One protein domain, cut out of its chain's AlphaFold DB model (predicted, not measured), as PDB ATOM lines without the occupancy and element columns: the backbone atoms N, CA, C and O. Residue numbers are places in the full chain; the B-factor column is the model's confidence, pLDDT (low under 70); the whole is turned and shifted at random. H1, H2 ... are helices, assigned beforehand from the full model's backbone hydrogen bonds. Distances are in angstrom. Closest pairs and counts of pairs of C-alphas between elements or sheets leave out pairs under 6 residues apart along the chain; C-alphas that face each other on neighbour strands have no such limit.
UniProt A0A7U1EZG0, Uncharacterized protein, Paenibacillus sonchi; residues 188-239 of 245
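This is residues 188 to 239 of the 245 residues of an uncharacterized protein of Paenibacillus sonchi (UniProt A0A7U1EZG0). Two helices, H1 and H2, stand nearly at right angles as an open V, the later part of H1 nearing the early part of H2, with the link of residues 214 to 219 running round the corner. A stretch without a named element, residues 188 to 197, leads from the mouth of the V to the outer end of H1, and residues 194 to 199 stick out there. The printed part has 52 residues, with H1 and then H2 along the chain and no named strand; its class is all helix. It is only just compact, close to loose, with a radius of gyration of the C-alphas of 11.9 A and spans of 33 by 27 by 17 A.

The printed part begins at Ile 188, with its C-alpha at (315.779, 291.565, 282.894). H1 runs from residue 198, C-alpha at (318.306, 281.628, 272.574), to residue 213, a length of 22.7 A. H2, the longest helix, holds residues 220 to 239 and measures 29.4 A, ending with C-alpha 239 at (305.343, 305.235, 287.135).

H1 and H2 only just touch, with 3 pairs of C-alphas within 8 A. The closest C-alphas are those of Leu 209 and Leu 226, 7.2 A apart. H1 touches with residues 206 to 209 alone, and H2 with residues 223 to 226 alone. Their lines are about perpendicular, at 78 degrees, and their centres are 14.3 A apart. Every O i to N i+4 pair is within hydrogen-bond range in H1, and 15 of 16 are in H2.

The C-alphas of Asp 216 and Thr 239, the two farthest apart, are 33.5 A from each other. The printed part has no cut, and the link from H1 to H2, 6 residues, is short. Residues 194 to 199 stand free. The mean pLDDT of the printed part is 77.1; residues 188 to 194 and 234 to 239 are under 70.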
ATOM      1  N   ILE A 188     315.124 292.105 281.702       66.69
ATOM      2  CA  ILE A 188     315.779 291.565 282.894       66.69
ATOM      3  C   ILE A 188     317.279 291.796 282.742       66.69
ATOM      4  O   ILE A 188     317.814 291.530 281.671       66.69
ATOM      5  N   GLU A 189     317.925 292.295 283.805       60.44
ATOM      6  CA  GLU A 189     319.362 292.593 283.867       60.44
ATOM      7  C   GLU A 189     320.191 291.312 283.738       60.44
ATOM      8  O   GLU A 189     320.787 290.802 284.687       60.44
ATOM      9  N   VAL A 190     320.197 290.746 282.549       59.09
ATOM     10  CA  VAL A 190     321.191 289.796 282.112       59.09
ATOM     11  C   VAL A 190     321.852 290.463 280.932       59.09
ATOM     12  O   VAL A 190     321.182 290.981 280.040       59.09
ATOM     13  N   ASP A 191     323.174 290.472 280.961       59.28
ATOM     14  CA  ASP A 191     324.014 291.051 279.925       59.28
ATOM     15  C   ASP A 191     323.907 290.189 278.651       59.28
ATOM     16  O   ASP A 191     324.742 289.327 278.361       59.28
ATOM     17  N   PHE A 192     322.784 290.327 277.946       63.88
ATOM     18  CA  PHE A 192     322.503 289.634 276.702       63.88
ATOM     19  C   PHE A 192     322.959 290.512 275.551       63.88
ATOM     20  O   PHE A 192     322.459 291.617 275.341       63.88
ATOM     21  N   LYS A 193     323.858 289.982 274.729       61.66
ATOM     22  CA  LYS A 193     324.038 290.542 273.395       61.66
ATOM     23  C   LYS A 193     322.919 290.006 272.505       61.66
ATOM     24  O   LYS A 193     322.615 288.816 272.544       61.66
ATOM     25  N   SER A 194     322.303 290.876 271.706       59.75
ATOM     26  CA  SER A 194     321.171 290.514 270.831       59.75
ATOM     27  C   SER A 194     321.475 289.408 269.805       59.75
ATOM     28  O   SER A 194     320.552 288.823 269.247       59.75
ATOM     29  N   ASP A 195     322.755 289.114 269.566       71.50
ATOM     30  CA  ASP A 195     323.260 288.074 268.667       71.50
ATOM     31  C   ASP A 195     323.475 286.713 269.354       71.50
ATOM     32  O   ASP A 195     323.855 285.742 268.695       71.50
ATOM     33  N   GLN A 196     323.236 286.606 270.665       74.69
ATOM     34  CA  GLN A 196     323.392 285.343 271.376       74.69
ATOM     35  C   GLN A 196     322.283 284.341 271.010       74.69
ATOM     36  O   GLN A 196     321.111 284.711 270.896       74.69
ATOM     37  N   PRO A 197     322.622 283.046 270.876       82.00
ATOM     38  CA  PRO A 197     321.631 282.000 270.655       82.00
ATOM     39  C   PRO A 197     320.656 281.918 271.842       82.00
ATOM     40  O   PRO A 197     321.049 282.096 273.000       82.00
ATOM     41  N   TRP A 198     319.378 281.630 271.567       80.75
ATOM     42  CA  TRP A 198     318.306 281.628 272.574       80.75
ATOM     43  C   TRP A 198     318.591 280.679 273.745       80.75
ATOM     44  O   TRP A 198     318.123 280.911 274.860       80.75
ATOM     45  N   GLU A 199     319.370 279.620 273.513       84.94
ATOM     46  CA  GLU A 199     319.807 278.658 274.521       84.94
ATOM     47  C   GLU A 199     320.644 279.328 275.616       84.94
ATOM     48  O   GLU A 199     320.431 279.070 276.804       84.94
ATOM     49  N   ALA A 200     321.571 280.208 275.220       81.19
ATOM     50  CA  ALA A 200     322.418 280.954 276.145       81.19
ATOM     51  C   ALA A 200     321.580 281.945 276.960       81.19
ATOM     52  O   ALA A 200     321.725 282.020 278.182       81.19
ATOM     53  N   ILE A 201     320.639 282.621 276.289       80.00
ATOM     54  CA  ILE A 201     319.707 283.560 276.917       80.00
ATOM     55  C   ILE A 201     318.869 282.835 277.973       80.00
ATOM     56  O   ILE A 201     318.899 283.195 279.148       80.00
ATOM     57  N   TYR A 202     318.196 281.745 277.594       84.00
ATOM     58  CA  TYR A 202     317.398 280.926 278.509       84.00
ATOM     59  C   TYR A 202     318.206 280.440 279.724       84.00
ATOM     60  O   TYR A 202     317.721 280.505 280.856       84.00
ATOM     61  N   SER A 203     319.437 279.963 279.506       84.75
ATOM     62  CA  SER A 203     320.310 279.499 280.587       84.75
ATOM     63  C   SER A 203     320.641 280.624 281.574       84.75
ATOM     64  O   SER A 203     320.563 280.413 282.785       84.75
ATOM     65  N   GLY A 204     320.957 281.822 281.071       83.06
ATOM     66  CA  GLY A 204     321.226 282.999 281.900       83.06
ATOM     67  C   GLY A 204     320.020 283.406 282.748       83.06
ATOM     68  O   GLY A 204     320.144 283.520 283.970       83.06
ATOM     69  N   VAL A 205     318.840 283.516 282.121       83.38
ATOM     70  CA  VAL A 205     317.572 283.818 282.813       83.38
ATOM     71  C   VAL A 205     317.314 282.819 283.934       83.38
ATOM     72  O   VAL A 205     317.024 283.201 285.068       83.38
ATOM     73  N   ARG A 206     317.427 281.521 283.629       83.88
ATOM     74  CA  ARG A 206     317.146 280.462 284.596       83.88
ATOM     75  C   ARG A 206     318.052 280.576 285.821       83.88
ATOM     76  O   ARG A 206     317.542 280.539 286.934       83.88
ATOM     77  N   VAL A 207     319.361 280.753 285.624       85.31
ATOM     78  CA  VAL A 207     320.329 280.876 286.728       85.31
ATOM     79  C   VAL A 207     320.051 282.113 287.581       85.31
ATOM     80  O   VAL A 207     320.145 282.045 288.806       85.31
ATOM     81  N   GLN A 208     319.693 283.242 286.970       81.88
ATOM     82  CA  GLN A 208     319.388 284.458 287.719       81.88
ATOM     83  C   GLN A 208     318.117 284.314 288.563       81.88
ATOM     84  O   GLN A 208     318.132 284.662 289.742       81.88
ATOM     85  N   LEU A 209     317.045 283.756 287.994       83.00
ATOM     86  CA  LEU A 209     315.799 283.510 288.726       83.00
ATOM     87  C   LEU A 209     315.979 282.462 289.834       83.00
ATOM     88  O   LEU A 209     315.418 282.592 290.916       83.00
ATOM     89  N   GLN A 210     316.808 281.445 289.603       85.81
ATOM     90  CA  GLN A 210     317.185 280.474 290.634       85.81
ATOM     91  C   GLN A 210     317.905 281.145 291.809       85.81
ATOM     92  O   GLN A 210     317.580 280.885 292.968       85.81
ATOM     93  N   ARG A 211     318.833 282.064 291.519       84.06
ATOM     94  CA  ARG A 211     319.539 282.845 292.546       84.06
ATOM     95  C   ARG A 211     318.618 283.792 293.310       84.06
ATOM     96  O   ARG A 211     318.805 283.936 294.512       84.06
ATOM     97  N   SER A 212     317.642 284.422 292.651       79.94
ATOM     98  CA  SER A 212     316.752 285.385 293.314       79.94
ATOM     99  C   SER A 212     315.791 284.729 294.308       79.94
ATOM    100  O   SER A 212     315.430 285.353 295.303       79.94
ATOM    101  N   VAL A 213     315.411 283.470 294.069       83.56
ATOM    102  CA  VAL A 213     314.496 282.708 294.937       83.56
ATOM    103  C   VAL A 213     315.241 281.719 295.850       83.56
ATOM    104  O   VAL A 213     314.654 281.174 296.779       83.56
ATOM    105  N   GLY A 214     316.544 281.505 295.632       83.56
ATOM    106  CA  GLY A 214     317.370 280.609 296.447       83.56
ATOM    107  C   GLY A 214     317.065 279.124 296.229       83.56
ATOM    108  O   GLY A 214     317.086 278.352 297.183       83.56
ATOM    109  N   THR A 215     316.754 278.724 294.992       83.25
ATOM    110  CA  THR A 215     316.412 277.336 294.634       83.25
ATOM    111  C   THR A 215     317.244 276.819 293.465       83.25
ATOM    112  O   THR A 215     317.468 277.522 292.481       83.25
ATOM    113  N   ASP A 216     317.634 275.546 293.530       78.44
ATOM    114  CA  ASP A 216     318.380 274.857 292.471       78.44
ATOM    115  C   ASP A 216     317.483 274.363 291.324       78.44
ATOM    116  O   ASP A 216     317.965 273.939 290.268       78.44
ATOM    117  N   SER A 217     316.160 274.435 291.487       81.50
ATOM    118  CA  SER A 217     315.195 273.982 290.487       81.50
ATOM    119  C   SER A 217     314.001 274.920 290.408       81.50
ATOM    120  O   SER A 217     313.439 275.312 291.426       81.50
ATOM    121  N   LEU A 218     313.626 275.264 289.177       80.81
ATOM    122  CA  LEU A 218     312.404 275.991 288.860       80.81
ATOM    123  C   LEU A 218     311.718 275.271 287.701       80.81
ATOM    124  O   LEU A 218     312.363 275.002 286.676       80.81
ATOM    125  N   VAL A 219     310.434 274.954 287.857       86.19
ATOM    126  CA  VAL A 219     309.614 274.436 286.755       86.19
ATOM    127  C   VAL A 219     309.180 275.571 285.823       86.19
ATOM    128  O   VAL A 219     309.339 276.756 286.113       86.19
ATOM    129  N   TYR A 220     308.670 275.209 284.647       82.38
ATOM    130  CA  TYR A 220     308.324 276.163 283.591       82.38
ATOM    131  C   TYR A 220     307.334 277.241 284.061       82.38
ATOM    132  O   TYR A 220     307.516 278.423 283.775       82.38
ATOM    133  N   GLU A 221     306.314 276.833 284.808       86.44
ATOM    134  CA  GLU A 221     305.262 277.699 285.332       86.44
ATOM    135  C   GLU A 221     305.816 278.702 286.358       86.44
ATOM    136  O   GLU A 221     305.473 279.883 286.315       86.44
ATOM    137  N   GLU A 222     306.740 278.263 287.218       85.69
ATOM    138  CA  GLU A 222     307.420 279.118 288.199       85.69
ATOM    139  C   GLU A 222     308.308 280.158 287.512       85.69
ATOM    140  O   GLU A 222     308.277 281.334 287.875       85.69
ATOM    141  N   LEU A 223     309.044 279.756 286.466       83.69
ATOM    142  CA  LEU A 223     309.847 280.682 285.664       83.69
ATOM    143  C   LEU A 223     308.966 281.773 285.043       83.69
ATOM    144  O   LEU A 223     309.300 282.949 285.145       83.69
ATOM    145  N   ILE A 224     307.820 281.416 284.453       86.44
ATOM    146  CA  ILE A 224     306.883 282.407 283.896       86.44
ATOM    147  C   ILE A 224     306.375 283.358 284.977       86.44
ATOM    148  O   ILE A 224     306.349 284.571 284.758       86.44
ATOM    149  N   MET A 225     305.961 282.827 286.127       86.19
ATOM    150  CA  MET A 225     305.436 283.650 287.213       86.19
ATOM    151  C   MET A 225     306.465 284.670 287.700       86.19
ATOM    152  O   MET A 225     306.131 285.847 287.839       86.19
ATOM    153  N   LEU A 226     307.711 284.244 287.910       84.31
ATOM    154  CA  LEU A 226     308.787 285.127 288.360       84.31
ATOM    155  C   LEU A 226     309.110 286.202 287.315       84.31
ATOM    156  O   LEU A 226     309.210 287.376 287.660       84.31
ATOM    157  N   LEU A 227     309.173 285.834 286.029       83.88
ATOM    158  CA  LEU A 227     309.369 286.792 284.932       83.88
ATOM    159  C   LEU A 227     308.266 287.856 284.895       83.88
ATOM    160  O   LEU A 227     308.538 289.047 284.750       83.88
ATOM    161  N   GLN A 228     307.009 287.442 285.057       83.25
ATOM    162  CA  GLN A 228     305.879 288.369 285.085       83.25
ATOM    163  C   GLN A 228     305.894 289.272 286.324       83.25
ATOM    164  O   GLN A 228     305.509 290.439 286.224       83.25
ATOM    165  N   GLN A 229     306.327 288.762 287.480       82.62
ATOM    166  CA  GLN A 229     306.498 289.570 288.688       82.62
ATOM    167  C   GLN A 229     307.581 290.634 288.503       82.62
ATOM    168  O   GLN A 229     307.323 291.799 288.800       82.62
ATOM    169  N   GLU A 230     308.746 290.269 287.965       77.75
ATOM    170  CA  GLU A 230     309.827 291.223 287.681       77.75
ATOM    171  C   GLU A 230     309.386 292.303 286.685       77.75
ATOM    172  O   GLU A 230     309.579 293.497 286.925       77.75
ATOM    173  N   ARG A 231     308.656 291.915 285.632       77.38
ATOM    174  CA  ARG A 231     308.057 292.871 284.691       77.38
ATOM    175  C   ARG A 231     307.096 293.850 285.378       77.38
ATOM    176  O   ARG A 231     307.122 295.045 285.084       77.38
ATOM    177  N   ARG A 232     306.247 293.371 286.296       79.00
ATOM    178  CA  ARG A 232     305.312 294.226 287.055       79.00
ATOM    179  C   ARG A 232     306.043 295.195 287.982       79.00
ATOM    180  O   ARG A 232     305.658 296.360 288.028       79.00
ATOM    181  N   LYS A 233     307.092 294.743 288.678       75.88
ATOM    182  CA  LYS A 233     307.911 295.605 289.547       75.88
ATOM    183  C   LYS A 233     308.529 296.759 288.760       75.88
ATOM    184  O   LYS A 233     308.449 297.898 289.206       75.88
ATOM    185  N   LYS A 234     309.073 296.487 287.570       69.88
ATOM    186  CA  LYS A 234     309.625 297.535 286.697       69.88
ATOM    187  C   LYS A 234     308.573 298.553 286.254       69.88
ATOM    188  O   LYS A 234     308.813 299.749 286.373       69.88
ATOM    189  N   LEU A 235     307.397 298.092 285.822       69.56
ATOM    190  CA  LEU A 235     306.297 298.978 285.408       69.56
ATOM    191  C   LEU A 235     305.778 299.872 286.550       69.56
ATOM    192  O   LEU A 235     305.366 301.002 286.305       69.56
ATOM    193  N   GLN A 236     305.798 299.378 287.793       67.00
ATOM    194  CA  GLN A 236     305.442 300.157 288.987       67.00
ATOM    195  C   GLN A 236     306.563 301.113 289.429       67.00
ATOM    196  O   GLN A 236     306.293 302.185 289.960       67.00
ATOM    197  N   GLY A 237     307.828 300.746 289.202       59.44
ATOM    198  CA  GLY A 237     308.981 301.608 289.471       59.44
ATOM    199  C   GLY A 237     309.083 302.798 288.513       59.44
ATOM    200  O   GLY A 237     309.433 303.888 288.954       59.44
ATOM    201  N   SER A 238     308.725 302.619 287.236       54.31
ATOM    202  CA  SER A 238     308.764 303.687 286.224       54.31
ATOM    203  C   SER A 238     307.643 304.721 286.374       54.31
ATOM    204  O   SER A 238     307.836 305.885 286.040       54.31
ATOM    205  N   THR A 239     306.481 304.324 286.901       52.69
ATOM    206  CA  THR A 239     305.343 305.235 287.135       52.69
ATOM    207  C   THR A 239     305.595 306.181 288.311       52.69
ATOM    208  O   THR A 239     305.273 307.361 288.227       52.69
TER     209      THR A 239